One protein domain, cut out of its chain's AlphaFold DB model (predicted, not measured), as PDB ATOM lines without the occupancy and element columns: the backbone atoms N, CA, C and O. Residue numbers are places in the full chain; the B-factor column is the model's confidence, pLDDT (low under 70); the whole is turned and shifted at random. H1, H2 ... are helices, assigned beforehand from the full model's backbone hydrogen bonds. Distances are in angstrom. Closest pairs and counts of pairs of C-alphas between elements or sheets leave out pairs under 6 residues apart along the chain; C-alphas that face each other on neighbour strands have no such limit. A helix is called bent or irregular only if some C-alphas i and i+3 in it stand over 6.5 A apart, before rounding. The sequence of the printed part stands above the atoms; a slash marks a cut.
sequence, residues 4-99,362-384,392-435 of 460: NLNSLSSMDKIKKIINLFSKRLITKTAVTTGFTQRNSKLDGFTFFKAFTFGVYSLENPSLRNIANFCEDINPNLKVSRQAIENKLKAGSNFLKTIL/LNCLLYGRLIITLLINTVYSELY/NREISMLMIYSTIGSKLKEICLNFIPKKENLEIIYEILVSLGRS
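What this domain is: This is residues 4 to 99, 362 to 384 and 392 to 435 of the 460 residues of the protein "Transposase, IS4 family protein" of Clostridium beijerinckii (strain ATCC 51743 / NCIMB 8052) (UniProt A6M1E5). The long helix H7 runs along much of the length of the domain; at its first half it packs on H3 and H6, which belong to a cluster of shorter helices, H2 to H6, and at its second half on a looser group, H1, H8 and H9. H1 runs nearly antiparallel to H7; H8 crosses H7 and reaches H3 in the cluster, while H9 crosses H1 and meets the last part of H7. The printed part has 163 residues with nine named helices, H1 to H9 in chain order, and no named strand: class all helix, packing mostly crossed. It is compact, radius of gyration of the C-alphas 16.4 A, yet elongated, with spans of 52 by 30 by 27 A.

How they stand to each other: Start at H1, residues 5 to 20, whose residues 10 to 17 touch the hub H7, residues 362 to 384, at a shallow tilt of 8 degrees, opposite ways; C-alphas 10 and 382 are closest, 6.5 A. H2, residues 23 to 32, meets H1 only through their link and touches H3, residues 44 to 54, closest at C-alphas 30 and 44, 5.4 A. H3 touches H7 at C-alphas 52 and 368, 4.2 A, a steep tilt of 69 degrees, only just short of perpendicular. H4, residues 63 to 73, touches H3 at C-alphas 50 and 70, 5.9 A, and H5, residues 81 to 85, at C-alphas 64 and 81, 5.3 A. H6, residues 88 to 99, touches H7 at C-alphas 92 and 364, 4.7 A, the same way at a shallow tilt of 22 degrees. H8, residues 397 to 414, touches H7 at C-alphas 376 and 401, 6.4 A, and H3 at C-alphas 53 and 408, 5.6 A. H9, residues 419 to 435, touches H1 at C-alphas 11 and 426, 6.5 A; H8 and H9, a helical hairpin, only just touch, with 3 pairs of C-alphas within 8 A. O i to N i+4 pairs are within hydrogen-bond range throughout H1 to H5 and H7, but 7 of 8 in H6, 11 of 14 in H8 and 11 of 13 in H9.

Where its parts are: Find C-alpha 5 at (-19.097, -6.589, 30.777); H1 runs 23.7 A from there. H7 begins at C-alpha 362, (-22.042, 36.976, 28.270), and is 31.9 A long. H8, 24.6 A, has a kink of 49 degrees near residue 407 and is irregular, with C-alphas 406 and 409 7.6 A apart; H9, 25.8 A, is irregular too, with C-alphas 420 and 423 7.2 A apart, and ends at C-alpha 435, (-15.540, 7.551, 12.429).

The domain as a whole: C-alphas 38 and 392 are farthest apart, 53.1 A. Residues 100 to 361 and 385 to 391 are not printed; the gaps are 14.6 A and 9.8 A between C-alphas. The link from H2 to H3 is long. Mean pLDDT of the printed part is 86.1; residues 4 to 14, 17, 39 and 415 to 422 are under 70.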
ATOM      1  N   ASN A   4     -20.445  -7.494  26.283       35.44
ATOM      2  CA  ASN A   4     -19.174  -7.413  26.989       35.44
ATOM      3  C   ASN A   4     -19.395  -6.679  28.327       35.44
ATOM      4  O   ASN A   4     -19.986  -5.602  28.354       35.44
ATOM      5  N   LEU A   5     -18.931  -7.220  29.454       28.00
ATOM      6  CA  LEU A   5     -19.097  -6.589  30.777       28.00
ATOM      7  C   LEU A   5     -18.535  -5.149  30.820       28.00
ATOM      8  O   LEU A   5     -19.065  -4.289  31.524       28.00
ATOM      9  N   ASN A   6     -17.546  -4.838  29.972       42.75
ATOM     10  CA  ASN A   6     -17.010  -3.482  29.798       42.75
ATOM     11  C   ASN A   6     -17.980  -2.511  29.082       42.75
ATOM     12  O   ASN A   6     -17.963  -1.306  29.360       42.75
ATOM     13  N   SER A   7     -18.858  -3.002  28.194       43.66
ATOM     14  CA  SER A   7     -19.862  -2.163  27.521       43.66
ATOM     15  C   SER A   7     -21.024  -1.794  28.442       43.66
ATOM     16  O   SER A   7     -21.533  -0.682  28.339       43.66
ATOM     17  N   LEU A   8     -21.382  -2.672  29.386       41.81
ATOM     18  CA  LEU A   8     -22.384  -2.392  30.427       41.81
ATOM     19  C   LEU A   8     -21.939  -1.235  31.345       41.81
ATOM     20  O   LEU A   8     -22.708  -0.303  31.574       41.81
ATOM     21  N   SER A   9     -20.664  -1.218  31.758       62.66
ATOM     22  CA  SER A   9     -20.074  -0.122  32.550       62.66
ATOM     23  C   SER A   9     -20.059   1.223  31.803       62.66
ATOM     24  O   SER A   9     -20.425   2.258  32.363       62.66
ATOM     25  N   SER A  10     -19.705   1.216  30.512       64.38
ATOM     26  CA  SER A  10     -19.653   2.433  29.679       64.38
ATOM     27  C   SER A  10     -21.049   3.000  29.394       64.38
ATOM     28  O   SER A  10     -21.269   4.212  29.462       64.38
ATOM     29  N   MET A  11     -22.025   2.123  29.133       65.00
ATOM     30  CA  MET A  11     -23.426   2.517  28.993       65.00
ATOM     31  C   MET A  11     -23.944   3.168  30.270       65.00
ATOM     32  O   MET A  11     -24.507   4.254  30.199       65.00
ATOM     33  N   ASP A  12     -23.729   2.570  31.440       68.19
ATOM     34  CA  ASP A  12     -24.242   3.124  32.696       68.19
ATOM     35  C   ASP A  12     -23.640   4.491  33.041       68.19
ATOM     36  O   ASP A  12     -24.335   5.350  33.594       68.19
ATOM     37  N   LYS A  13     -22.390   4.747  32.649       69.62
ATOM     38  CA  LYS A  13     -21.794   6.085  32.736       69.62
ATOM     39  C   LYS A  13     -22.456   7.076  31.782       69.62
ATOM     40  O   LYS A  13     -22.847   8.153  32.222       69.62
ATOM     41  N   ILE A  14     -22.668   6.712  30.517       67.50
ATOM     42  CA  ILE A  14     -23.380   7.561  29.544       67.50
ATOM     43  C   ILE A  14     -24.811   7.855  30.008       67.50
ATOM     44  O   ILE A  14     -25.250   9.003  29.954       67.50
ATOM     45  N   LYS A  15     -25.514   6.866  30.568       70.12
ATOM     46  CA  LYS A  15     -26.837   7.055  31.186       70.12
ATOM     47  C   LYS A  15     -26.790   8.066  32.328       70.12
ATOM     48  O   LYS A  15     -27.630   8.958  32.400       70.12
ATOM     49  N   LYS A  16     -25.809   7.939  33.224       70.19
ATOM     50  CA  LYS A  16     -25.607   8.873  34.337       70.19
ATOM     51  C   LYS A  16     -25.335  10.294  33.843       70.19
ATOM     52  O   LYS A  16     -25.951  11.222  34.355       70.19
ATOM     53  N   ILE A  17     -24.510  10.452  32.809       69.31
ATOM     54  CA  ILE A  17     -24.223  11.747  32.178       69.31
ATOM     55  C   ILE A  17     -25.502  12.350  31.602       69.31
ATOM     56  O   ILE A  17     -25.838  13.478  31.931       69.31
ATOM     57  N   ILE A  18     -26.272  11.589  30.820       70.94
ATOM     58  CA  ILE A  18     -27.557  12.040  30.263       70.94
ATOM     59  C   ILE A  18     -28.529  12.460  31.378       70.94
ATOM     60  O   ILE A  18     -29.238  13.458  31.239       70.94
ATOM     61  N   ASN A  19     -28.530  11.753  32.511       73.62
ATOM     62  CA  ASN A  19     -29.373  12.094  33.656       73.62
ATOM     63  C   ASN A  19     -29.020  13.446  34.296       73.62
ATOM     64  O   ASN A  19     -29.939  14.094  34.808       73.62
ATOM     65  N   LEU A  20     -27.763  13.908  34.226       70.94
ATOM     66  CA  LEU A  20     -27.371  15.261  34.666       70.94
ATOM     67  C   LEU A  20     -28.113  16.350  33.879       70.94
ATOM     68  O   LEU A  20     -28.412  17.416  34.411       70.94
ATOM     69  N   PHE A  21     -28.501  16.039  32.642       77.88
ATOM     70  CA  PHE A  21     -29.266  16.902  31.744       77.88
ATOM     71  C   PHE A  21     -30.770  16.587  31.747       77.88
ATOM     72  O   PHE A  21     -31.506  16.995  30.844       77.88
ATOM     73  N   SER A  22     -31.261  15.853  32.752       82.12
ATOM     74  CA  SER A  22     -32.683  15.520  32.848       82.12
ATOM     75  C   SER A  22     -33.542  16.756  33.128       82.12
ATOM     76  O   SER A  22     -33.190  17.622  33.936       82.12
ATOM     77  N   LYS A  23     -34.742  16.796  32.528       85.69
ATOM     78  CA  LYS A  23     -35.723  17.873  32.756       85.69
ATOM     79  C   LYS A  23     -35.994  18.095  34.244       85.69
ATOM     80  O   LYS A  23     -36.102  19.238  34.677       85.69
ATOM     81  N   ARG A  24     -36.048  17.018  35.035       87.00
ATOM     82  CA  ARG A  24     -36.265  17.071  36.486       87.00
ATOM     83  C   ARG A  24     -35.173  17.862  37.209       87.00
ATOM     84  O   ARG A  24     -35.505  18.756  37.981       87.00
ATOM     85  N   LEU A  25     -33.894  17.555  36.969       87.44
ATOM     86  CA  LEU A  25     -32.785  18.251  37.633       87.44
ATOM     87  C   LEU A  25     -32.683  19.707  37.182       87.44
ATOM     88  O   LEU A  25     -32.556  20.594  38.019       87.44
ATOM     89  N   ILE A  26     -32.814  19.962  35.880       92.25
ATOM     90  CA  ILE A  26     -32.758  21.319  35.324       92.25
ATOM     91  C   ILE A  26     -33.900  22.178  35.885       92.25
ATOM     92  O   ILE A  26     -33.665  23.292  36.342       92.25
ATOM     93  N   THR A  27     -35.123  21.643  35.929       92.62
ATOM     94  CA  THR A  27     -36.285  22.360  36.483       92.62
ATOM     95  C   THR A  27     -36.133  22.590  37.985       92.62
ATOM     96  O   THR A  27     -36.419  23.688  38.456       92.62
ATOM     97  N   LYS A  28     -35.622  21.604  38.738       92.94
ATOM     98  CA  LYS A  28     -35.325  21.773  40.169       92.94
ATOM     99  C   LYS A  28     -34.334  22.918  40.386       92.94
ATOM    100  O   LYS A  28     -34.612  23.805  41.185       92.94
ATOM    101  N   THR A  29     -33.230  22.933  39.641       94.62
ATOM    102  CA  THR A  29     -32.219  23.993  39.742       94.62
ATOM    103  C   THR A  29     -32.788  25.357  39.341       94.62
ATOM    104  O   THR A  29     -32.460  26.366  39.960       94.62
ATOM    105  N   ALA A  30     -33.693  25.410  38.357       95.31
ATOM    106  CA  ALA A  30     -34.362  26.649  37.956       95.31
ATOM    107  C   ALA A  30     -35.230  27.233  39.082       95.31
ATOM    108  O   ALA A  30     -35.278  28.448  39.256       95.31
ATOM    109  N   VAL A  31     -35.890  26.381  39.872       94.31
ATOM    110  CA  VAL A  31     -36.656  26.815  41.048       94.31
ATOM    111  C   VAL A  31     -35.717  27.285  42.161       94.31
ATOM    112  O   VAL A  31     -35.876  28.394  42.660       94.31
ATOM    113  N   THR A  32     -34.695  26.496  42.516       94.75
ATOM    114  CA  THR A  32     -33.795  26.829  43.640       94.75
ATOM    115  C   THR A  32     -32.960  28.084  43.399       94.75
ATOM    116  O   THR A  32     -32.597  28.767  44.347       94.75
ATOM    117  N   THR A  33     -32.653  28.402  42.140       95.56
ATOM    118  CA  THR A  33     -31.917  29.623  41.759       95.56
ATOM    119  C   THR A  33     -32.830  30.830  41.532       95.56
ATOM    120  O   THR A  33     -32.350  31.914  41.208       95.56
ATOM    121  N   GLY A  34     -34.150  30.664  41.676       93.00
ATOM    122  CA  GLY A  34     -35.127  31.728  41.460       93.00
ATOM    123  C   GLY A  34     -35.359  32.092  39.989       93.00
ATOM    124  O   GLY A  34     -36.019  33.092  39.716       93.00
ATOM    125  N   PHE A  35     -34.871  31.301  39.026       94.81
ATOM    126  CA  PHE A  35     -35.203  31.490  37.609       94.81
ATOM    127  C   PHE A  35     -36.706  31.303  37.349       94.81
ATOM    128  O   PHE A  35     -37.327  32.066  36.592       94.81
ATOM    129  N   THR A  36     -37.293  30.301  38.007       90.75
ATOM    130  CA  THR A  36     -38.728  30.003  37.979       90.75
ATOM    131  C   THR A  36     -39.331  30.283  39.353       90.75
ATOM    132  O   THR A  36     -39.200  29.471  40.262       90.75
ATOM    133  N   GLN A  37     -40.005  31.426  39.500       80.50
ATOM    134  CA  GLN A  37     -40.733  31.806  40.727       80.50
ATOM    135  C   GLN A  37     -42.261  31.753  40.565       80.50
ATOM    136  O   GLN A  37     -42.990  31.622  41.539       80.50
ATOM    137  N   ARG A  38     -42.756  31.864  39.327       76.00
ATOM    138  CA  ARG A  38     -44.172  31.741  38.937       76.00
ATOM    139  C   ARG A  38     -44.239  30.934  37.640       76.00
ATOM    140  O   ARG A  38     -43.212  30.793  36.972       76.00
ATOM    141  N   ASN A  39     -45.424  30.465  37.246       69.19
ATOM    142  CA  ASN A  39     -45.639  29.876  35.918       69.19
ATOM    143  C   ASN A  39     -45.422  30.941  34.822       69.19
ATOM    144  O   ASN A  39     -46.355  31.622  34.401       69.19
ATOM    145  N   SER A  40     -44.173  31.125  34.378       75.62
ATOM    146  CA  SER A  40     -43.836  31.933  33.204       75.62
ATOM    147  C   SER A  40     -43.884  31.082  31.941       75.62
ATOM    148  O   SER A  40     -43.456  29.932  31.962       75.62
ATOM    149  N   LYS A  41     -44.334  31.666  30.821       81.88
ATOM    150  CA  LYS A  41     -44.387  30.975  29.517       81.88
ATOM    151  C   LYS A  41     -43.026  30.395  29.104       81.88
ATOM    152  O   LYS A  41     -42.965  29.294  28.572       81.88
ATOM    153  N   LEU A  42     -41.939  31.122  29.377       90.81
ATOM    154  CA  LEU A  42     -40.577  30.618  29.216       90.81
ATOM    155  C   LEU A  42     -40.135  29.894  30.492       90.81
ATOM    156  O   LEU A  42     -39.867  30.544  31.508       90.81
ATOM    157  N   ASP A  43     -40.067  28.566  30.434       91.75
ATOM    158  CA  ASP A  43     -39.583  27.735  31.535       91.75
ATOM    159  C   ASP A  43     -38.048  27.577  31.529       91.75
ATOM    160  O   ASP A  43     -37.356  27.879  30.548       91.75
ATOM    161  N   GLY A  44     -37.501  27.115  32.658       93.25
ATOM    162  CA  GLY A  44     -36.059  26.924  32.830       93.25
ATOM    163  C   GLY A  44     -35.458  25.846  31.930       93.25
ATOM    164  O   GLY A  44     -34.290  25.944  31.569       93.25
ATOM    165  N   PHE A  45     -36.230  24.841  31.518       92.56
ATOM    166  CA  PHE A  45     -35.735  23.773  30.652       92.56
ATOM    167  C   PHE A  45     -35.577  24.250  29.203       92.56
ATOM    168  O   PHE A  45     -34.550  23.982  28.576       92.56
ATOM    169  N   THR A  46     -36.540  25.017  28.691       93.38
ATOM    170  CA  THR A  46     -36.450  25.671  27.380       93.38
ATOM    171  C   THR A  46     -35.334  26.711  27.363       93.38
ATOM    172  O   THR A  46     -34.535  26.719  26.425       93.38
ATOM    173  N   PHE A  47     -35.210  27.539  28.409       95.75
ATOM    174  CA  PHE A  47     -34.101  28.493  28.525       95.75
ATOM    175  C   PHE A  47     -32.741  27.784  28.543       95.75
ATOM    176  O   PHE A  47     -31.836  28.160  27.798       95.75
ATOM    177  N   PHE A  48     -32.616  26.718  29.341       95.69
ATOM    178  CA  PHE A  48     -31.415  25.893  29.408       95.69
ATOM    179  C   PHE A  48     -31.030  25.351  28.032       95.69
ATOM    180  O   PHE A  48     -29.899  25.550  27.595       95.69
ATOM    181  N   LYS A  49     -31.963  24.701  27.322       93.88
ATOM    182  CA  LYS A  49     -31.706  24.139  25.990       93.88
ATOM    183  C   LYS A  49     -31.274  25.207  24.986       93.88
ATOM    184  O   LYS A  49     -30.337  24.976  24.223       93.88
ATOM    185  N   ALA A  50     -31.913  26.377  25.015       95.31
ATOM    186  CA  ALA A  50     -31.579  27.476  24.119       95.31
ATOM    187  C   ALA A  50     -30.161  28.007  24.356       95.31
ATOM    188  O   ALA A  50     -29.394  28.128  23.405       95.31
ATOM    189  N   PHE A  51     -29.777  28.236  25.612       96.25
ATOM    190  CA  PHE A  51     -28.444  28.733  25.955       96.25
ATOM    191  C   PHE A  51     -27.345  27.670  25.980       96.25
ATOM    192  O   PHE A  51     -26.182  28.025  26.083       96.25
ATOM    193  N   THR A  52     -27.666  26.386  25.845       94.75
ATOM    194  CA  THR A  52     -26.666  25.313  25.740       94.75
ATOM    195  C   THR A  52     -26.562  24.819  24.301       94.75
ATOM    196  O   THR A  52     -25.688  25.251  23.550       94.75
ATOM    197  N   PHE A  53     -27.486  23.963  23.875       92.81
ATOM    198  CA  PHE A  53     -27.500  23.366  22.540       92.81
ATOM    199  C   PHE A  53     -27.747  24.395  21.431       92.81
ATOM    200  O   PHE A  53     -27.159  24.281  20.358       92.81
ATOM    201  N   GLY A  54     -28.600  25.393  21.682       91.44
ATOM    202  CA  GLY A  54     -29.002  26.368  20.665       91.44
ATOM    203  C   GLY A  54     -27.909  27.353  20.257       91.44
ATOM    204  O   GLY A  54     -27.881  27.783  19.107       91.44
ATOM    205  N   VAL A  55     -26.986  27.686  21.164       91.06
ATOM    206  CA  VAL A  55     -25.933  28.696  20.929       91.06
ATOM    207  C   VAL A  55     -24.536  28.126  20.748       91.06
ATOM    208  O   VAL A  55     -23.636  28.888  20.395       91.06
ATOM    209  N   TYR A  56     -24.330  26.829  21.004       93.50
ATOM    210  CA  TYR A  56     -22.988  26.247  21.087       93.50
ATOM    211  C   TYR A  56     -22.117  26.583  19.872       93.50
ATOM    212  O   TYR A  56     -21.021  27.106  20.024       93.50
ATOM    213  N   SER A  57     -22.650  26.359  18.673       89.31
ATOM    214  CA  SER A  57     -21.914  26.535  17.416       89.31
ATOM    215  C   SER A  57     -22.174  27.886  16.736       89.31
ATOM    216  O   SER A  57     -21.684  28.114  15.631       89.31
ATOM    217  N   LEU A  58     -22.963  28.778  17.352       91.81
ATOM    218  CA  LEU A  58     -23.323  30.071  16.764       91.81
ATOM    219  C   LEU A  58     -22.297  31.142  17.126       91.81
ATOM    220  O   LEU A  58     -21.926  31.289  18.289       91.81
ATOM    221  N   GLU A  59     -21.888  31.939  16.145       92.94
ATOM    222  CA  GLU A  59     -21.052  33.117  16.369       92.94
ATOM    223  C   GLU A  59     -21.925  34.322  16.725       92.94
ATOM    224  O   GLU A  59     -22.852  34.640  15.987       92.94
ATOM    225  N   ASN A  60     -21.625  34.992  17.845       90.31
ATOM    226  CA  ASN A  60     -22.331  36.191  18.322       90.31
ATOM    227  C   ASN A  60     -23.871  36.119  18.157       90.31
ATOM    228  O   ASN A  60     -24.448  36.984  17.490       90.31
ATOM    229  N   PRO A  61     -24.546  35.092  18.716       93.38
ATOM    230  CA  PRO A  61     -25.992  34.960  18.570       93.38
ATOM    231  C   PRO A  61     -26.708  36.224  19.065       93.38
ATOM    232  O   PRO A  61     -26.272  36.881  20.006       93.38
ATOM    233  N   SER A  62     -27.816  36.585  18.419       93.56
ATOM    234  CA  SER A  62     -28.696  37.649  18.906       93.56
ATOM    235  C   SER A  62     -29.755  37.078  19.848       93.56
ATOM    236  O   SER A  62     -30.141  35.913  19.732       93.56
ATOM    237  N   LEU A  63     -30.335  37.912  20.714       94.62
ATOM    238  CA  LEU A  63     -31.492  37.516  21.529       94.62
ATOM    239  C   LEU A  63     -32.692  37.055  20.681       94.62
ATOM    240  O   LEU A  63     -33.492  36.246  21.148       94.62
ATOM    241  N   ARG A  64     -32.809  37.515  19.425       94.25
ATOM    242  CA  ARG A  64     -33.826  37.013  18.490       94.25
ATOM    243  C   ARG A  64     -33.524  35.582  18.048       94.25
ATOM    244  O   ARG A  64     -34.452  34.787  17.973       94.25
ATOM    245  N   ASN A  65     -32.254  35.231  17.822       93.62
ATOM    246  CA  ASN A  65     -31.877  33.839  17.552       93.62
ATOM    247  C   ASN A  65     -32.223  32.936  18.742       93.62
ATOM    248  O   ASN A  65     -32.754  31.849  18.530       93.62
ATOM    249  N   ILE A  66     -31.991  33.405  19.975       95.56
ATOM    250  CA  ILE A  66     -32.365  32.663  21.192       95.56
ATOM    251  C   ILE A  66     -33.878  32.465  21.266       95.56
ATOM    252  O   ILE A  66     -34.336  31.344  21.461       95.56
ATOM    253  N   ALA A  67     -34.649  33.539  21.073       95.38
ATOM    254  CA  ALA A  67     -36.105  33.491  21.083       95.38
ATOM    255  C   ALA A  67     -36.648  32.492  20.050       95.38
ATOM    256  O   ALA A  67     -37.440  31.628  20.407       95.38
ATOM    257  N   ASN A  68     -36.155  32.547  18.808       93.94
ATOM    258  CA  ASN A  68     -36.548  31.606  17.759       93.94
ATOM    259  C   ASN A  68     -36.230  30.158  18.158       93.94
ATOM    260  O   ASN A  68     -37.066  29.283  17.987       93.94
ATOM    261  N   PHE A  69     -35.064  29.904  18.758       94.38
ATOM    262  CA  PHE A  69     -34.721  28.561  19.224       94.38
ATOM    263  C   PHE A  69     -35.621  28.087  20.376       94.38
ATOM    264  O   PHE A  69     -35.936  26.906  20.475       94.38
ATOM    265  N   CYS A  70     -36.067  28.990  21.254       94.69
ATOM    266  CA  CYS A  70     -37.067  28.658  22.265       94.69
ATOM    267  C   CYS A  70     -38.410  28.243  21.635       94.69
ATOM    268  O   CYS A  70     -39.033  27.313  22.151       94.69
ATOM    269  N   GLU A  71     -38.835  28.889  20.543       93.88
ATOM    270  CA  GLU A  71     -40.027  28.484  19.778       93.88
ATOM    271  C   GLU A  71     -39.798  27.155  19.029       93.88
ATOM    272  O   GLU A  71     -40.691  26.314  19.026       93.88
ATOM    273  N   ASP A  72     -38.590  26.902  18.501       92.12
ATOM    274  CA  ASP A  72     -38.218  25.602  17.907       92.12
ATOM    275  C   ASP A  72     -38.351  24.457  18.940       92.12
ATOM    276  O   ASP A  72     -38.818  23.368  18.614       92.12
ATOM    277  N   ILE A  73     -37.945  24.687  20.199       90.62
ATOM    278  CA  ILE A  73     -38.042  23.692  21.287       90.62
ATOM    279  C   ILE A  73     -39.496  23.465  21.720       90.62
ATOM    280  O   ILE A  73     -39.871  22.348  22.081       90.62
ATOM    281  N   ASN A  74     -40.291  24.534  21.775       89.44
ATOM    282  CA  ASN A  74     -41.680  24.497  22.210       89.44
ATOM    283  C   ASN A  74     -42.535  25.316  21.232       89.44
ATOM    284  O   ASN A  74     -42.682  26.519  21.441       89.44
ATOM    285  N   PRO A  75     -43.149  24.685  20.214       87.06
ATOM    286  CA  PRO A  75     -43.921  25.394  19.188       87.06
ATOM    287  C   PRO A  75     -45.108  26.213  19.723       87.06
ATOM    288  O   PRO A  75     -45.543  27.171  19.086       87.06
ATOM    289  N   ASN A  76     -45.611  25.870  20.914       88.75
ATOM    290  CA  ASN A  76     -46.688  26.599  21.593       88.75
ATOM    291  C   ASN A  76     -46.182  27.838  22.358       88.75
ATOM    292  O   ASN A  76     -46.975  28.634  22.864       88.75
ATOM    293  N   LEU A  77     -44.864  28.005  22.481       91.38
ATOM    294  CA  LEU A  77     -44.249  29.178  23.077       91.38
ATOM    295  C   LEU A  77     -44.169  30.300  22.042       91.38
ATOM    296  O   LEU A  77     -43.649  30.124  20.946       91.38
ATOM    297  N   LYS A  78     -44.621  31.488  22.437       91.06
ATOM    298  CA  LYS A  78     -44.313  32.741  21.749       91.06
ATOM    299  C   LYS A  78     -43.511  33.619  22.684       91.06
ATOM    300  O   LYS A  78     -43.998  33.984  23.758       91.06
ATOM    301  N   VAL A  79     -42.270  33.909  22.305       93.06
ATOM    302  CA  VAL A  79     -41.329  34.629  23.162       93.06
ATOM    303  C   VAL A  79     -40.657  35.754  22.385       93.06
ATOM    304  O   VAL A  79     -40.091  35.573  21.311       93.06
ATOM    305  N   SER A  80     -40.750  36.964  22.928       93.31
ATOM    306  CA  SER A  80     -40.103  38.132  22.341       93.31
ATOM    307  C   SER A  80     -38.631  38.199  22.746       93.31
ATOM    308  O   SER A  80     -38.213  37.615  23.747       93.31
ATOM    309  N   ARG A  81     -37.847  38.994  22.010       94.69
ATOM    310  CA  ARG A  81     -36.486  39.375  22.417       94.69
ATOM    311  C   ARG A  81     -36.461  39.905  23.859       94.69
ATOM    312  O   ARG A  81     -35.638  39.453  24.648       94.69
ATOM    313  N   GLN A  82     -37.382  40.810  24.196       93.94
ATOM    314  CA  GLN A  82     -37.453  41.439  25.518       93.94
ATOM    315  C   GLN A  82     -37.716  40.423  26.635       93.94
ATOM    316  O   GLN A  82     -37.169  40.534  27.727       93.94
ATOM    317  N   ALA A  83     -38.529  39.399  26.366       93.06
ATOM    318  CA  ALA A  83     -38.799  38.351  27.343       93.06
ATOM    319  C   ALA A  83     -37.548  37.512  27.666       93.06
ATOM    320  O   ALA A  83     -37.369  37.124  28.820       93.06
ATOM    321  N   ILE A  84     -36.671  37.268  26.679       95.25
ATOM    322  CA  ILE A  84     -35.358  36.645  26.920       95.25
ATOM    323  C   ILE A  84     -34.460  37.594  27.713       95.25
ATOM    324  O   ILE A  84     -33.855  37.176  28.697       95.25
ATOM    325  N   GLU A  85     -34.403  38.868  27.314       95.25
ATOM    326  CA  GLU A  85     -33.580  39.900  27.953       95.25
ATOM    327  C   GLU A  85     -33.872  40.020  29.454       95.25
ATOM    328  O   GLU A  85     -32.969  39.911  30.283       95.25
ATOM    329  N   ASN A  86     -35.156  40.084  29.818       94.19
ATOM    330  CA  ASN A  86     -35.617  40.158  31.206       94.19
ATOM    331  C   ASN A  86     -35.236  38.924  32.051       94.19
ATOM    332  O   ASN A  86     -35.286  38.974  33.280       94.19
ATOM    333  N   LYS A  87     -34.880  37.801  31.415       95.25
ATOM    334  CA  LYS A  87     -34.484  36.553  32.083       95.25
ATOM    335  C   LYS A  87     -32.971  36.369  32.183       95.25
ATOM    336  O   LYS A  87     -32.555  35.454  32.886       95.25
ATOM    337  N   LEU A  88     -32.149  37.209  31.548       96.56
ATOM    338  CA  LEU A  88     -30.693  37.015  31.484       96.56
ATOM    339  C   LEU A  88     -30.033  36.998  32.864       96.56
ATOM    340  O   LEU A  88     -29.282  36.075  33.164       96.56
ATOM    341  N   LYS A  89     -30.362  37.955  33.737       96.12
ATOM    342  CA  LYS A  89     -29.775  38.030  35.082       96.12
ATOM    343  C   LYS A  89     -30.028  36.758  35.894       96.12
ATOM    344  O   LYS A  89     -29.089  36.136  36.380       96.12
ATOM    345  N   ALA A  90     -31.286  36.323  35.986       96.44
ATOM    346  CA  ALA A  90     -31.633  35.075  36.667       96.44
ATOM    347  C   ALA A  90     -31.067  33.842  35.936       96.44
ATOM    348  O   ALA A  90     -30.634  32.880  36.565       96.44
ATOM    349  N   GLY A  91     -31.044  33.883  34.603       97.25
ATOM    350  CA  GLY A  91     -30.520  32.834  33.736       97.25
ATOM    351  C   GLY A  91     -29.021  32.609  33.900       97.25
ATOM    352  O   GLY A  91     -28.574  31.466  33.852       97.25
ATOM    353  N   SER A  92     -28.247  33.671  34.131       97.50
ATOM    354  CA  SER A  92     -26.801  33.586  34.331       97.50
ATOM    355  C   SER A  92     -26.474  32.815  35.612       97.50
ATOM    356  O   SER A  92     -25.710  31.853  35.563       97.50
ATOM    357  N   ASN A  93     -27.144  33.141  36.721       97.50
ATOM    358  CA  ASN A  93     -27.023  32.421  37.989       97.50
ATOM    359  C   ASN A  93     -27.483  30.968  37.855       97.50
ATOM    360  O   ASN A  93     -26.787  30.052  38.286       97.50
ATOM    361  N   PHE A  94     -28.623  30.750  37.201       97.81
ATOM    362  CA  PHE A  94     -29.162  29.420  36.945       97.81
ATOM    363  C   PHE A  94     -28.184  28.517  36.176       97.81
ATOM    364  O   PHE A  94     -27.899  27.397  36.608       97.81
ATOM    365  N   LEU A  95     -27.627  29.007  35.065       97.69
ATOM    366  CA  LEU A  95     -26.655  28.261  34.263       97.69
ATOM    367  C   LEU A  95     -25.326  28.080  34.999       97.69
ATOM    368  O   LEU A  95     -24.741  27.003  34.905       97.69
ATOM    369  N   LYS A  96     -24.879  29.076  35.775       97.44
ATOM    370  CA  LYS A  96     -23.693  28.955  36.632       97.44
ATOM    371  C   LYS A  96     -23.850  27.805  37.623       97.44
ATOM    372  O   LYS A  96     -22.969  26.961  37.707       97.44
ATOM    373  N   THR A  97     -24.986  27.727  38.318       96.19
ATOM    374  CA  THR A  97     -25.261  26.640  39.267       96.19
ATOM    375  C   THR A  97     -25.288  25.280  38.576       96.19
ATOM    376  O   THR A  97     -24.736  24.327  39.114       96.19
ATOM    377  N   ILE A  98     -25.868  25.167  37.373       94.75
ATOM    378  CA  ILE A  98     -25.806  23.907  36.616       94.75
ATOM    379  C   ILE A  98     -24.357  23.549  36.268       94.75
ATOM    380  O   ILE A  98     -23.954  22.410  36.490       94.75
ATOM    381  N   LEU A  99     -23.576  24.502  35.751       94.25
ATOM    382  CA  LEU A  99     -22.169  24.287  35.413       94.25
ATOM    383  C   LEU A  99     -21.372  23.799  36.632       94.25
ATOM    384  O   LEU A  99     -20.694  22.779  36.542       94.25
ATOM    385  N   LEU A 362     -23.358  37.599  28.343       96.12
ATOM    386  CA  LEU A 362     -22.042  36.976  28.270       96.12
ATOM    387  C   LEU A 362     -22.002  35.738  29.162       96.12
ATOM    388  O   LEU A 362     -21.654  34.663  28.683       96.12
ATOM    389  N   ASN A 363     -22.418  35.870  30.422       97.12
ATOM    390  CA  ASN A 363     -22.437  34.766  31.373       97.12
ATOM    391  C   ASN A 363     -23.357  33.630  30.908       97.12
ATOM    392  O   ASN A 363     -22.955  32.468  30.945       97.12
ATOM    393  N   CYS A 364     -24.559  33.934  30.404       97.75
ATOM    394  CA  CYS A 364     -25.437  32.899  29.857       97.75
ATOM    395  C   CYS A 364     -24.813  32.167  28.658       97.75
ATOM    396  O   CYS A 364     -24.857  30.936  28.617       97.75
ATOM    397  N   LEU A 365     -24.213  32.890  27.702       96.94
ATOM    398  CA  LEU A 365     -23.528  32.274  26.558       96.94
ATOM    399  C   LEU A 365     -22.341  31.424  27.009       96.94
ATOM    400  O   LEU A 365     -22.159  30.305  26.530       96.94
ATOM    401  N   LEU A 366     -21.536  31.956  27.927       96.25
ATOM    402  CA  LEU A 366     -20.307  31.328  28.378       96.25
ATOM    403  C   LEU A 366     -20.593  30.042  29.146       96.25
ATOM    404  O   LEU A 366     -20.093  28.981  28.772       96.25
ATOM    405  N   TYR A 367     -21.438  30.111  30.175       97.31
ATOM    406  CA  TYR A 367     -21.788  28.941  30.976       97.31
ATOM    407  C   TYR A 367     -22.502  27.893  30.133       97.31
ATOM    408  O   TYR A 367     -22.173  26.715  30.215       97.31
ATOM    409  N   GLY A 368     -23.410  28.316  29.256       96.19
ATOM    410  CA  GLY A 368     -24.101  27.414  28.351       96.19
ATOM    411  C   GLY A 368     -23.170  26.657  27.394       96.19
ATOM    412  O   GLY A 368     -23.275  25.435  27.255       96.19
ATOM    413  N   ARG A 369     -22.189  27.350  26.799       96.50
ATOM    414  CA  ARG A 369     -21.152  26.727  25.959       96.50
ATOM    415  C   ARG A 369     -20.239  25.798  26.758       96.50
ATOM    416  O   ARG A 369     -19.950  24.696  26.297       96.50
ATOM    417  N   LEU A 370     -19.819  26.202  27.958       95.94
ATOM    418  CA  LEU A 370     -18.976  25.380  28.833       95.94
ATOM    419  C   LEU A 370     -19.687  24.103  29.302       95.94
ATOM    420  O   LEU A 370     -19.070  23.042  29.330       95.94
ATOM    421  N   ILE A 371     -20.991  24.171  29.578       94.38
ATOM    422  CA  ILE A 371     -21.818  23.006  29.916       94.38
ATOM    423  C   ILE A 371     -21.802  21.967  28.781       94.38
ATOM    424  O   ILE A 371     -21.584  20.779  29.028       94.38
ATOM    425  N   ILE A 372     -21.989  22.394  27.528       93.69
ATOM    426  CA  ILE A 372     -21.921  21.481  26.376       93.69
ATOM    427  C   ILE A 372     -20.500  20.969  26.152       93.69
ATOM    428  O   ILE A 372     -20.311  19.796  25.841       93.69
ATOM    429  N   THR A 373     -19.494  21.816  26.344       93.69
ATOM    430  CA  THR A 373     -18.092  21.399  26.304       93.69
ATOM    431  C   THR A 373     -17.817  20.274  27.303       93.69
ATOM    432  O   THR A 373     -17.219  19.274  26.915       93.69
ATOM    433  N   LEU A 374     -18.294  20.372  28.550       91.25
ATOM    434  CA  LEU A 374     -18.178  19.289  29.533       91.25
ATOM    435  C   LEU A 374     -18.865  18.009  29.047       91.25
ATOM    436  O   LEU A 374     -18.272  16.933  29.116       91.25
ATOM    437  N   LEU A 375     -20.078  18.118  28.497       88.56
ATOM    438  CA  LEU A 375     -20.814  16.975  27.949       88.56
ATOM    439  C   LEU A 375     -20.031  16.276  26.826       88.56
ATOM    440  O   LEU A 375     -19.814  15.066  26.887       88.56
ATOM    441  N   ILE A 376     -19.571  17.032  25.827       91.12
ATOM    442  CA  ILE A 376     -18.788  16.506  24.699       91.12
ATOM    443  C   ILE A 376     -17.488  15.880  25.199       91.12
ATOM    444  O   ILE A 376     -17.113  14.799  24.749       91.12
ATOM    445  N   ASN A 377     -16.811  16.531  26.143       90.69
ATOM    446  CA  ASN A 377     -15.569  16.030  26.710       90.69
ATOM    447  C   ASN A 377     -15.776  14.720  27.483       90.69
ATOM    448  O   ASN A 377     -14.952  13.810  27.404       90.69
ATOM    449  N   THR A 378     -16.916  14.583  28.161       86.12
ATOM    450  CA  THR A 378     -17.258  13.350  28.868       86.12
ATOM    451  C   THR A 378     -17.553  12.209  27.891       86.12
ATOM    452  O   THR A 378     -17.069  11.095  28.076       86.12
ATOM    453  N   VAL A 379     -18.269  12.490  26.796       86.81
ATOM    454  CA  VAL A 379     -18.469  11.527  25.698       86.81
ATOM    455  C   VAL A 379     -17.132  11.140  25.057       86.81
ATOM    456  O   VAL A 379     -16.886   9.958  24.823       86.81
ATOM    457  N   TYR A 380     -16.247  12.112  24.811       90.94
ATOM    458  CA  TYR A 380     -14.897  11.863  24.305       90.94
ATOM    459  C   TYR A 380     -14.120  10.919  25.223       90.94
ATOM    460  O   TYR A 380     -13.555   9.953  24.725       90.94
ATOM    461  N   SER A 381     -14.124  11.158  26.536       88.12
ATOM    462  CA  SER A 381     -13.489  10.275  27.517       88.12
ATOM    463  C   SER A 381     -13.962   8.828  27.365       88.12
ATOM    464  O   SER A 381     -13.153   7.935  27.121       88.12
ATOM    465  N   GLU A 382     -15.273   8.588  27.446       84.31
ATOM    466  CA  GLU A 382     -15.821   7.227  27.406       84.31
ATOM    467  C   GLU A 382     -15.513   6.513  26.085       84.31
ATOM    468  O   GLU A 382     -15.060   5.366  26.078       84.31
ATOM    469  N   LEU A 383     -15.677   7.205  24.954       87.19
ATOM    470  CA  LEU A 383     -15.337   6.642  23.650       87.19
ATOM    471  C   LEU A 383     -13.829   6.396  23.520       87.19
ATOM    472  O   LEU A 383     -13.425   5.376  22.964       87.19
ATOM    473  N   TYR A 384     -12.992   7.296  24.044       88.94
ATOM    474  CA  TYR A 384     -11.540   7.155  23.993       88.94
ATOM    475  C   TYR A 384     -11.111   5.867  24.685       88.94
ATOM    476  O   TYR A 384     -10.388   5.069  24.091       88.94
ATOM    477  N   ASN A 392      -7.166  -1.003  20.780       84.69
ATOM    478  CA  ASN A 392      -5.895  -0.266  20.865       84.69
ATOM    479  C   ASN A 392      -5.819   0.920  19.880       84.69
ATOM    480  O   ASN A 392      -4.773   1.230  19.302       84.69
ATOM    481  N   ARG A 393      -6.951   1.605  19.671       85.75
ATOM    482  CA  ARG A 393      -7.072   2.771  18.786       85.75
ATOM    483  C   ARG A 393      -7.368   4.026  19.591       85.75
ATOM    484  O   ARG A 393      -8.228   4.034  20.459       85.75
ATOM    485  N   GLU A 394      -6.687   5.113  19.247       87.88
ATOM    486  CA  GLU A 394      -7.013   6.443  19.762       87.88
ATOM    487  C   GLU A 394      -8.085   7.113  18.897       87.88
ATOM    488  O   GLU A 394      -8.066   7.000  17.665       87.88
ATOM    489  N   ILE A 395      -8.963   7.891  19.527       90.44
ATOM    490  CA  ILE A 395      -9.906   8.780  18.840       90.44
ATOM    491  C   ILE A 395      -9.430  10.237  18.891       90.44
ATOM    492  O   ILE A 395      -8.687  10.652  19.781       90.44
ATOM    493  N   SER A 396      -9.834  11.037  17.908       92.44
ATOM    494  CA  SER A 396      -9.478  12.453  17.829       92.44
ATOM    495  C   SER A 396     -10.494  13.325  18.563       92.44
ATOM    496  O   SER A 396     -11.630  13.449  18.111       92.44
ATOM    497  N   MET A 397     -10.058  14.011  19.627       93.81
ATOM    498  CA  MET A 397     -10.873  15.011  20.334       93.81
ATOM    499  C   MET A 397     -11.461  16.053  19.368       93.81
ATOM    500  O   MET A 397     -12.658  16.307  19.409       93.81
ATOM    501  N   LEU A 398     -10.661  16.579  18.429       94.31
ATOM    502  CA  LEU A 398     -11.135  17.552  17.434       94.31
ATOM    503  C   LEU A 398     -12.297  17.014  16.592       94.31
ATOM    504  O   LEU A 398     -13.264  17.733  16.366       94.31
ATOM    505  N   MET A 399     -12.218  15.758  16.139       94.50
ATOM    506  CA  MET A 399     -13.285  15.175  15.318       94.50
ATOM    507  C   MET A 399     -14.546  14.922  16.143       94.50
ATOM    508  O   MET A 399     -15.639  15.172  15.644       94.50
ATOM    509  N   ILE A 400     -14.406  14.514  17.410       94.50
ATOM    510  CA  ILE A 400     -15.544  14.353  18.325       94.50
ATOM    511  C   ILE A 400     -16.249  15.694  18.547       94.50
ATOM    512  O   ILE A 400     -17.458  15.785  18.336       94.50
ATOM    513  N   TYR A 401     -15.502  16.746  18.897       95.06
ATOM    514  CA  TYR A 401     -16.067  18.084  19.085       95.06
ATOM    515  C   TYR A 401     -16.719  18.617  17.808       95.06
ATOM    516  O   TYR A 401     -17.832  19.129  17.868       95.06
ATOM    517  N   SER A 402     -16.069  18.447  16.654       94.06
ATOM    518  CA  SER A 402     -16.630  18.850  15.363       94.06
ATOM    519  C   SER A 402     -17.935  18.116  15.047       94.06
ATOM    520  O   SER A 402     -18.926  18.751  14.698       94.06
ATOM    521  N   THR A 403     -17.941  16.786  15.170       91.75
ATOM    522  CA  THR A 403     -19.058  15.933  14.733       91.75
ATOM    523  C   THR A 403     -20.260  16.050  15.660       91.75
ATOM    524  O   THR A 403     -21.396  16.109  15.192       91.75
ATOM    525  N   ILE A 404     -20.031  16.094  16.978       90.44
ATOM    526  CA  ILE A 404     -21.121  16.318  17.931       90.44
ATOM    527  C   ILE A 404     -21.611  17.760  17.798       90.44
ATOM    528  O   ILE A 404     -22.811  17.971  17.639       90.44
ATOM    529  N   GLY A 405     -20.697  18.736  17.776       90.38
ATOM    530  CA  GLY A 405     -21.013  20.160  17.670       90.38
ATOM    531  C   GLY A 405     -21.895  20.509  16.468       90.38
ATOM    532  O   GLY A 405     -22.831  21.297  16.606       90.38
ATOM    533  N   SER A 406     -21.667  19.880  15.308       88.62
ATOM    534  CA  SER A 406     -22.489  20.097  14.109       88.62
ATOM    535  C   SER A 406     -23.898  19.499  14.202       88.62
ATOM    536  O   SER A 406     -24.779  19.913  13.456       88.62
ATOM    537  N   LYS A 407     -24.124  18.534  15.101       86.88
ATOM    538  CA  LYS A 407     -25.403  17.821  15.262       86.88
ATOM    539  C   LYS A 407     -26.185  18.234  16.511       86.88
ATOM    540  O   LYS A 407     -27.309  17.782  16.698       86.88
ATOM    541  N   LEU A 408     -25.641  19.106  17.366       86.81
ATOM    542  CA  LEU A 408     -26.259  19.463  18.651       86.81
ATOM    543  C   LEU A 408     -27.678  20.024  18.532       86.81
ATOM    544  O   LEU A 408     -28.516  19.681  19.362       86.81
ATOM    545  N   LYS A 409     -27.959  20.866  17.525       84.88
ATOM    546  CA  LYS A 409     -29.312  21.406  17.307       84.88
ATOM    547  C   LYS A 409     -30.308  20.280  17.029       84.88
ATOM    548  O   LYS A 409     -31.334  20.202  17.694       84.88
ATOM    549  N   GLU A 410     -29.975  19.396  16.095       82.69
ATOM    550  CA  GLU A 410     -30.803  18.243  15.732       82.69
ATOM    551  C   GLU A 410     -31.007  17.308  16.929       82.69
ATOM    552  O   GLU A 410     -32.139  16.952  17.250       82.69
ATOM    553  N   ILE A 411     -29.929  16.997  17.658       81.25
ATOM    554  CA  ILE A 411     -29.989  16.213  18.895       81.25
ATOM    555  C   ILE A 411     -30.925  16.898  19.901       81.25
ATOM    556  O   ILE A 411     -31.786  16.257  20.479       81.25
ATOM    557  N   CYS A 412     -30.828  18.209  20.108       83.81
ATOM    558  CA  CYS A 412     -31.648  18.894  21.106       83.81
ATOM    559  C   CYS A 412     -33.156  18.864  20.805       83.81
ATOM    560  O   CYS A 412     -33.966  18.758  21.738       83.81
ATOM    561  N   LEU A 413     -33.513  19.001  19.524       81.69
ATOM    562  CA  LEU A 413     -34.897  19.090  19.055       81.69
ATOM    563  C   LEU A 413     -35.544  17.709  18.919       81.69
ATOM    564  O   LEU A 413     -36.665  17.511  19.379       81.69
ATOM    565  N   ASN A 414     -34.815  16.743  18.358       73.88
ATOM    566  CA  ASN A 414     -35.359  15.424  18.032       73.88
ATOM    567  C   ASN A 414     -35.115  14.399  19.140       73.88
ATOM    568  O   ASN A 414     -35.821  13.395  19.237       73.88
ATOM    569  N   PHE A 415     -34.117  14.635  19.993       66.69
ATOM    570  CA  PHE A 415     -33.709  13.681  21.004       66.69
ATOM    571  C   PHE A 415     -34.271  14.054  22.382       66.69
ATOM    572  O   PHE A 415     -33.741  14.899  23.108       66.69
ATOM    573  N   ILE A 416     -35.355  13.381  22.773       61.31
ATOM    574  CA  ILE A 416     -35.811  13.343  24.167       61.31
ATOM    575  C   ILE A 416     -35.220  12.072  24.781       61.31
ATOM    576  O   ILE A 416     -35.631  10.976  24.390       61.31
ATOM    577  N   PRO A 417     -34.276  12.170  25.736       57.28
ATOM    578  CA  PRO A 417     -33.743  10.989  26.390       57.28
ATOM    579  C   PRO A 417     -34.839  10.332  27.231       57.28
ATOM    580  O   PRO A 417     -35.119  10.738  28.358       57.28
ATOM    581  N   LYS A 418     -35.487   9.320  26.657       63.62
ATOM    582  CA  LYS A 418     -36.268   8.327  27.391       63.62
ATOM    583  C   LYS A 418     -35.346   7.175  27.759       63.62
ATOM    584  O   LYS A 418     -34.388   6.893  27.040       63.62
ATOM    585  N   LYS A 419     -35.646   6.496  28.867       60.97
ATOM    586  CA  LYS A 419     -34.849   5.357  29.345       60.97
ATOM    587  C   LYS A 419     -34.727   4.258  28.274       60.97
ATOM    588  O   LYS A 419     -33.670   3.657  28.140       60.97
ATOM    589  N   GLU A 420     -35.774   4.082  27.473       63.44
ATOM    590  CA  GLU A 420     -35.849   3.139  26.346       63.44
ATOM    591  C   GLU A 420     -34.896   3.484  25.186       63.44
ATOM    592  O   GLU A 420     -34.426   2.590  24.497       63.44
ATOM    593  N   ASN A 421     -34.525   4.757  25.001       69.88
ATOM    594  CA  ASN A 421     -33.676   5.180  23.879       69.88
ATOM    595  C   ASN A 421     -32.175   5.173  24.218       69.88
ATOM    596  O   ASN A 421     -31.354   5.531  23.376       69.88
ATOM    597  N   LEU A 422     -31.791   4.817  25.449       69.69
ATOM    598  CA  LEU A 422     -30.402   4.907  25.919       69.69
ATOM    599  C   LEU A 422     -29.453   3.967  25.163       69.69
ATOM    600  O   LEU A 422     -28.302   4.332  24.931       69.69
ATOM    601  N   GLU A 423     -29.933   2.790  24.765       72.88
ATOM    602  CA  GLU A 423     -29.182   1.848  23.923       72.88
ATOM    603  C   GLU A 423     -28.900   2.437  22.544       72.88
ATOM    604  O   GLU A 423     -27.747   2.498  22.127       72.88
ATOM    605  N   ILE A 424     -29.924   3.003  21.903       76.50
ATOM    606  CA  ILE A 424     -29.802   3.648  20.591       76.50
ATOM    607  C   ILE A 424     -28.813   4.822  20.648       76.50
ATOM    608  O   ILE A 424     -27.955   4.956  19.777       76.50
ATOM    609  N   ILE A 425     -28.868   5.661  21.693       76.06
ATOM    610  CA  ILE A 425     -27.887   6.750  21.878       76.06
ATOM    611  C   ILE A 425     -26.484   6.188  21.962       76.06
ATOM    612  O   ILE A 425     -25.570   6.712  21.332       76.06
ATOM    613  N   TYR A 426     -26.303   5.153  22.779       78.81
ATOM    614  CA  TYR A 426     -24.999   4.554  22.971       78.81
ATOM    615  C   TYR A 426     -24.452   4.008  21.650       78.81
ATOM    616  O   TYR A 426     -23.311   4.304  21.305       78.81
ATOM    617  N   GLU A 427     -25.268   3.307  20.864       80.81
ATOM    618  CA  GLU A 427     -24.883   2.818  19.538       80.81
ATOM    619  C   GLU A 427     -24.522   3.951  18.572       80.81
ATOM    620  O   GLU A 427     -23.504   3.866  17.880       80.81
ATOM    621  N   ILE A 428     -25.285   5.050  18.570       82.38
ATOM    622  CA  ILE A 428     -24.970   6.249  17.782       82.38
ATOM    623  C   ILE A 428     -23.624   6.838  18.214       82.38
ATOM    624  O   ILE A 428     -22.786   7.145  17.363       82.38
ATOM    625  N   LEU A 429     -23.387   6.980  19.520       83.81
ATOM    626  CA  LEU A 429     -22.135   7.513  20.060       83.81
ATOM    627  C   LEU A 429     -20.946   6.609  19.726       83.81
ATOM    628  O   LEU A 429     -19.885   7.107  19.353       83.81
ATOM    629  N   VAL A 430     -21.116   5.288  19.804       84.94
ATOM    630  CA  VAL A 430     -20.093   4.319  19.395       84.94
ATOM    631  C   VAL A 430     -19.831   4.435  17.893       84.94
ATOM    632  O   VAL A 430     -18.686   4.589  17.485       84.94
ATOM    633  N   SER A 431     -20.865   4.456  17.053       85.56
ATOM    634  CA  SER A 431     -20.711   4.641  15.603       85.56
ATOM    635  C   SER A 431     -19.967   5.942  15.259       85.56
ATOM    636  O   SER A 431     -19.040   5.944  14.444       85.56
ATOM    637  N   LEU A 432     -20.278   7.033  15.965       86.12
ATOM    638  CA  LEU A 432     -19.570   8.312  15.863       86.12
ATOM    639  C   LEU A 432     -18.102   8.181  16.301       86.12
ATOM    640  O   LEU A 432     -17.194   8.656  15.621       86.12
ATOM    641  N   GLY A 433     -17.834   7.496  17.410       86.69
ATOM    642  CA  GLY A 433     -16.470   7.232  17.859       86.69
ATOM    643  C   GLY A 433     -15.655   6.436  16.835       86.69
ATOM    644  O   GLY A 433     -14.475   6.734  16.627       86.69
ATOM    645  N   ARG A 434     -16.286   5.495  16.115       87.94
ATOM    646  CA  ARG A 434     -15.645   4.716  15.047       87.94
ATOM    647  C   ARG A 434     -15.158   5.608  13.904       87.94
ATOM    648  O   ARG A 434     -14.038   5.386  13.439       87.94
ATOM    649  N   SER A 435     -15.948   6.595  13.475       88.50
ATOM    650  CA  SER A 435     -15.540   7.551  12.429       88.50
ATOM    651  C   SER A 435     -14.493   8.557  12.919       88.50
ATOM    652  O   SER A 435     -13.726   9.089  12.124       88.50
TER     653      SER A 435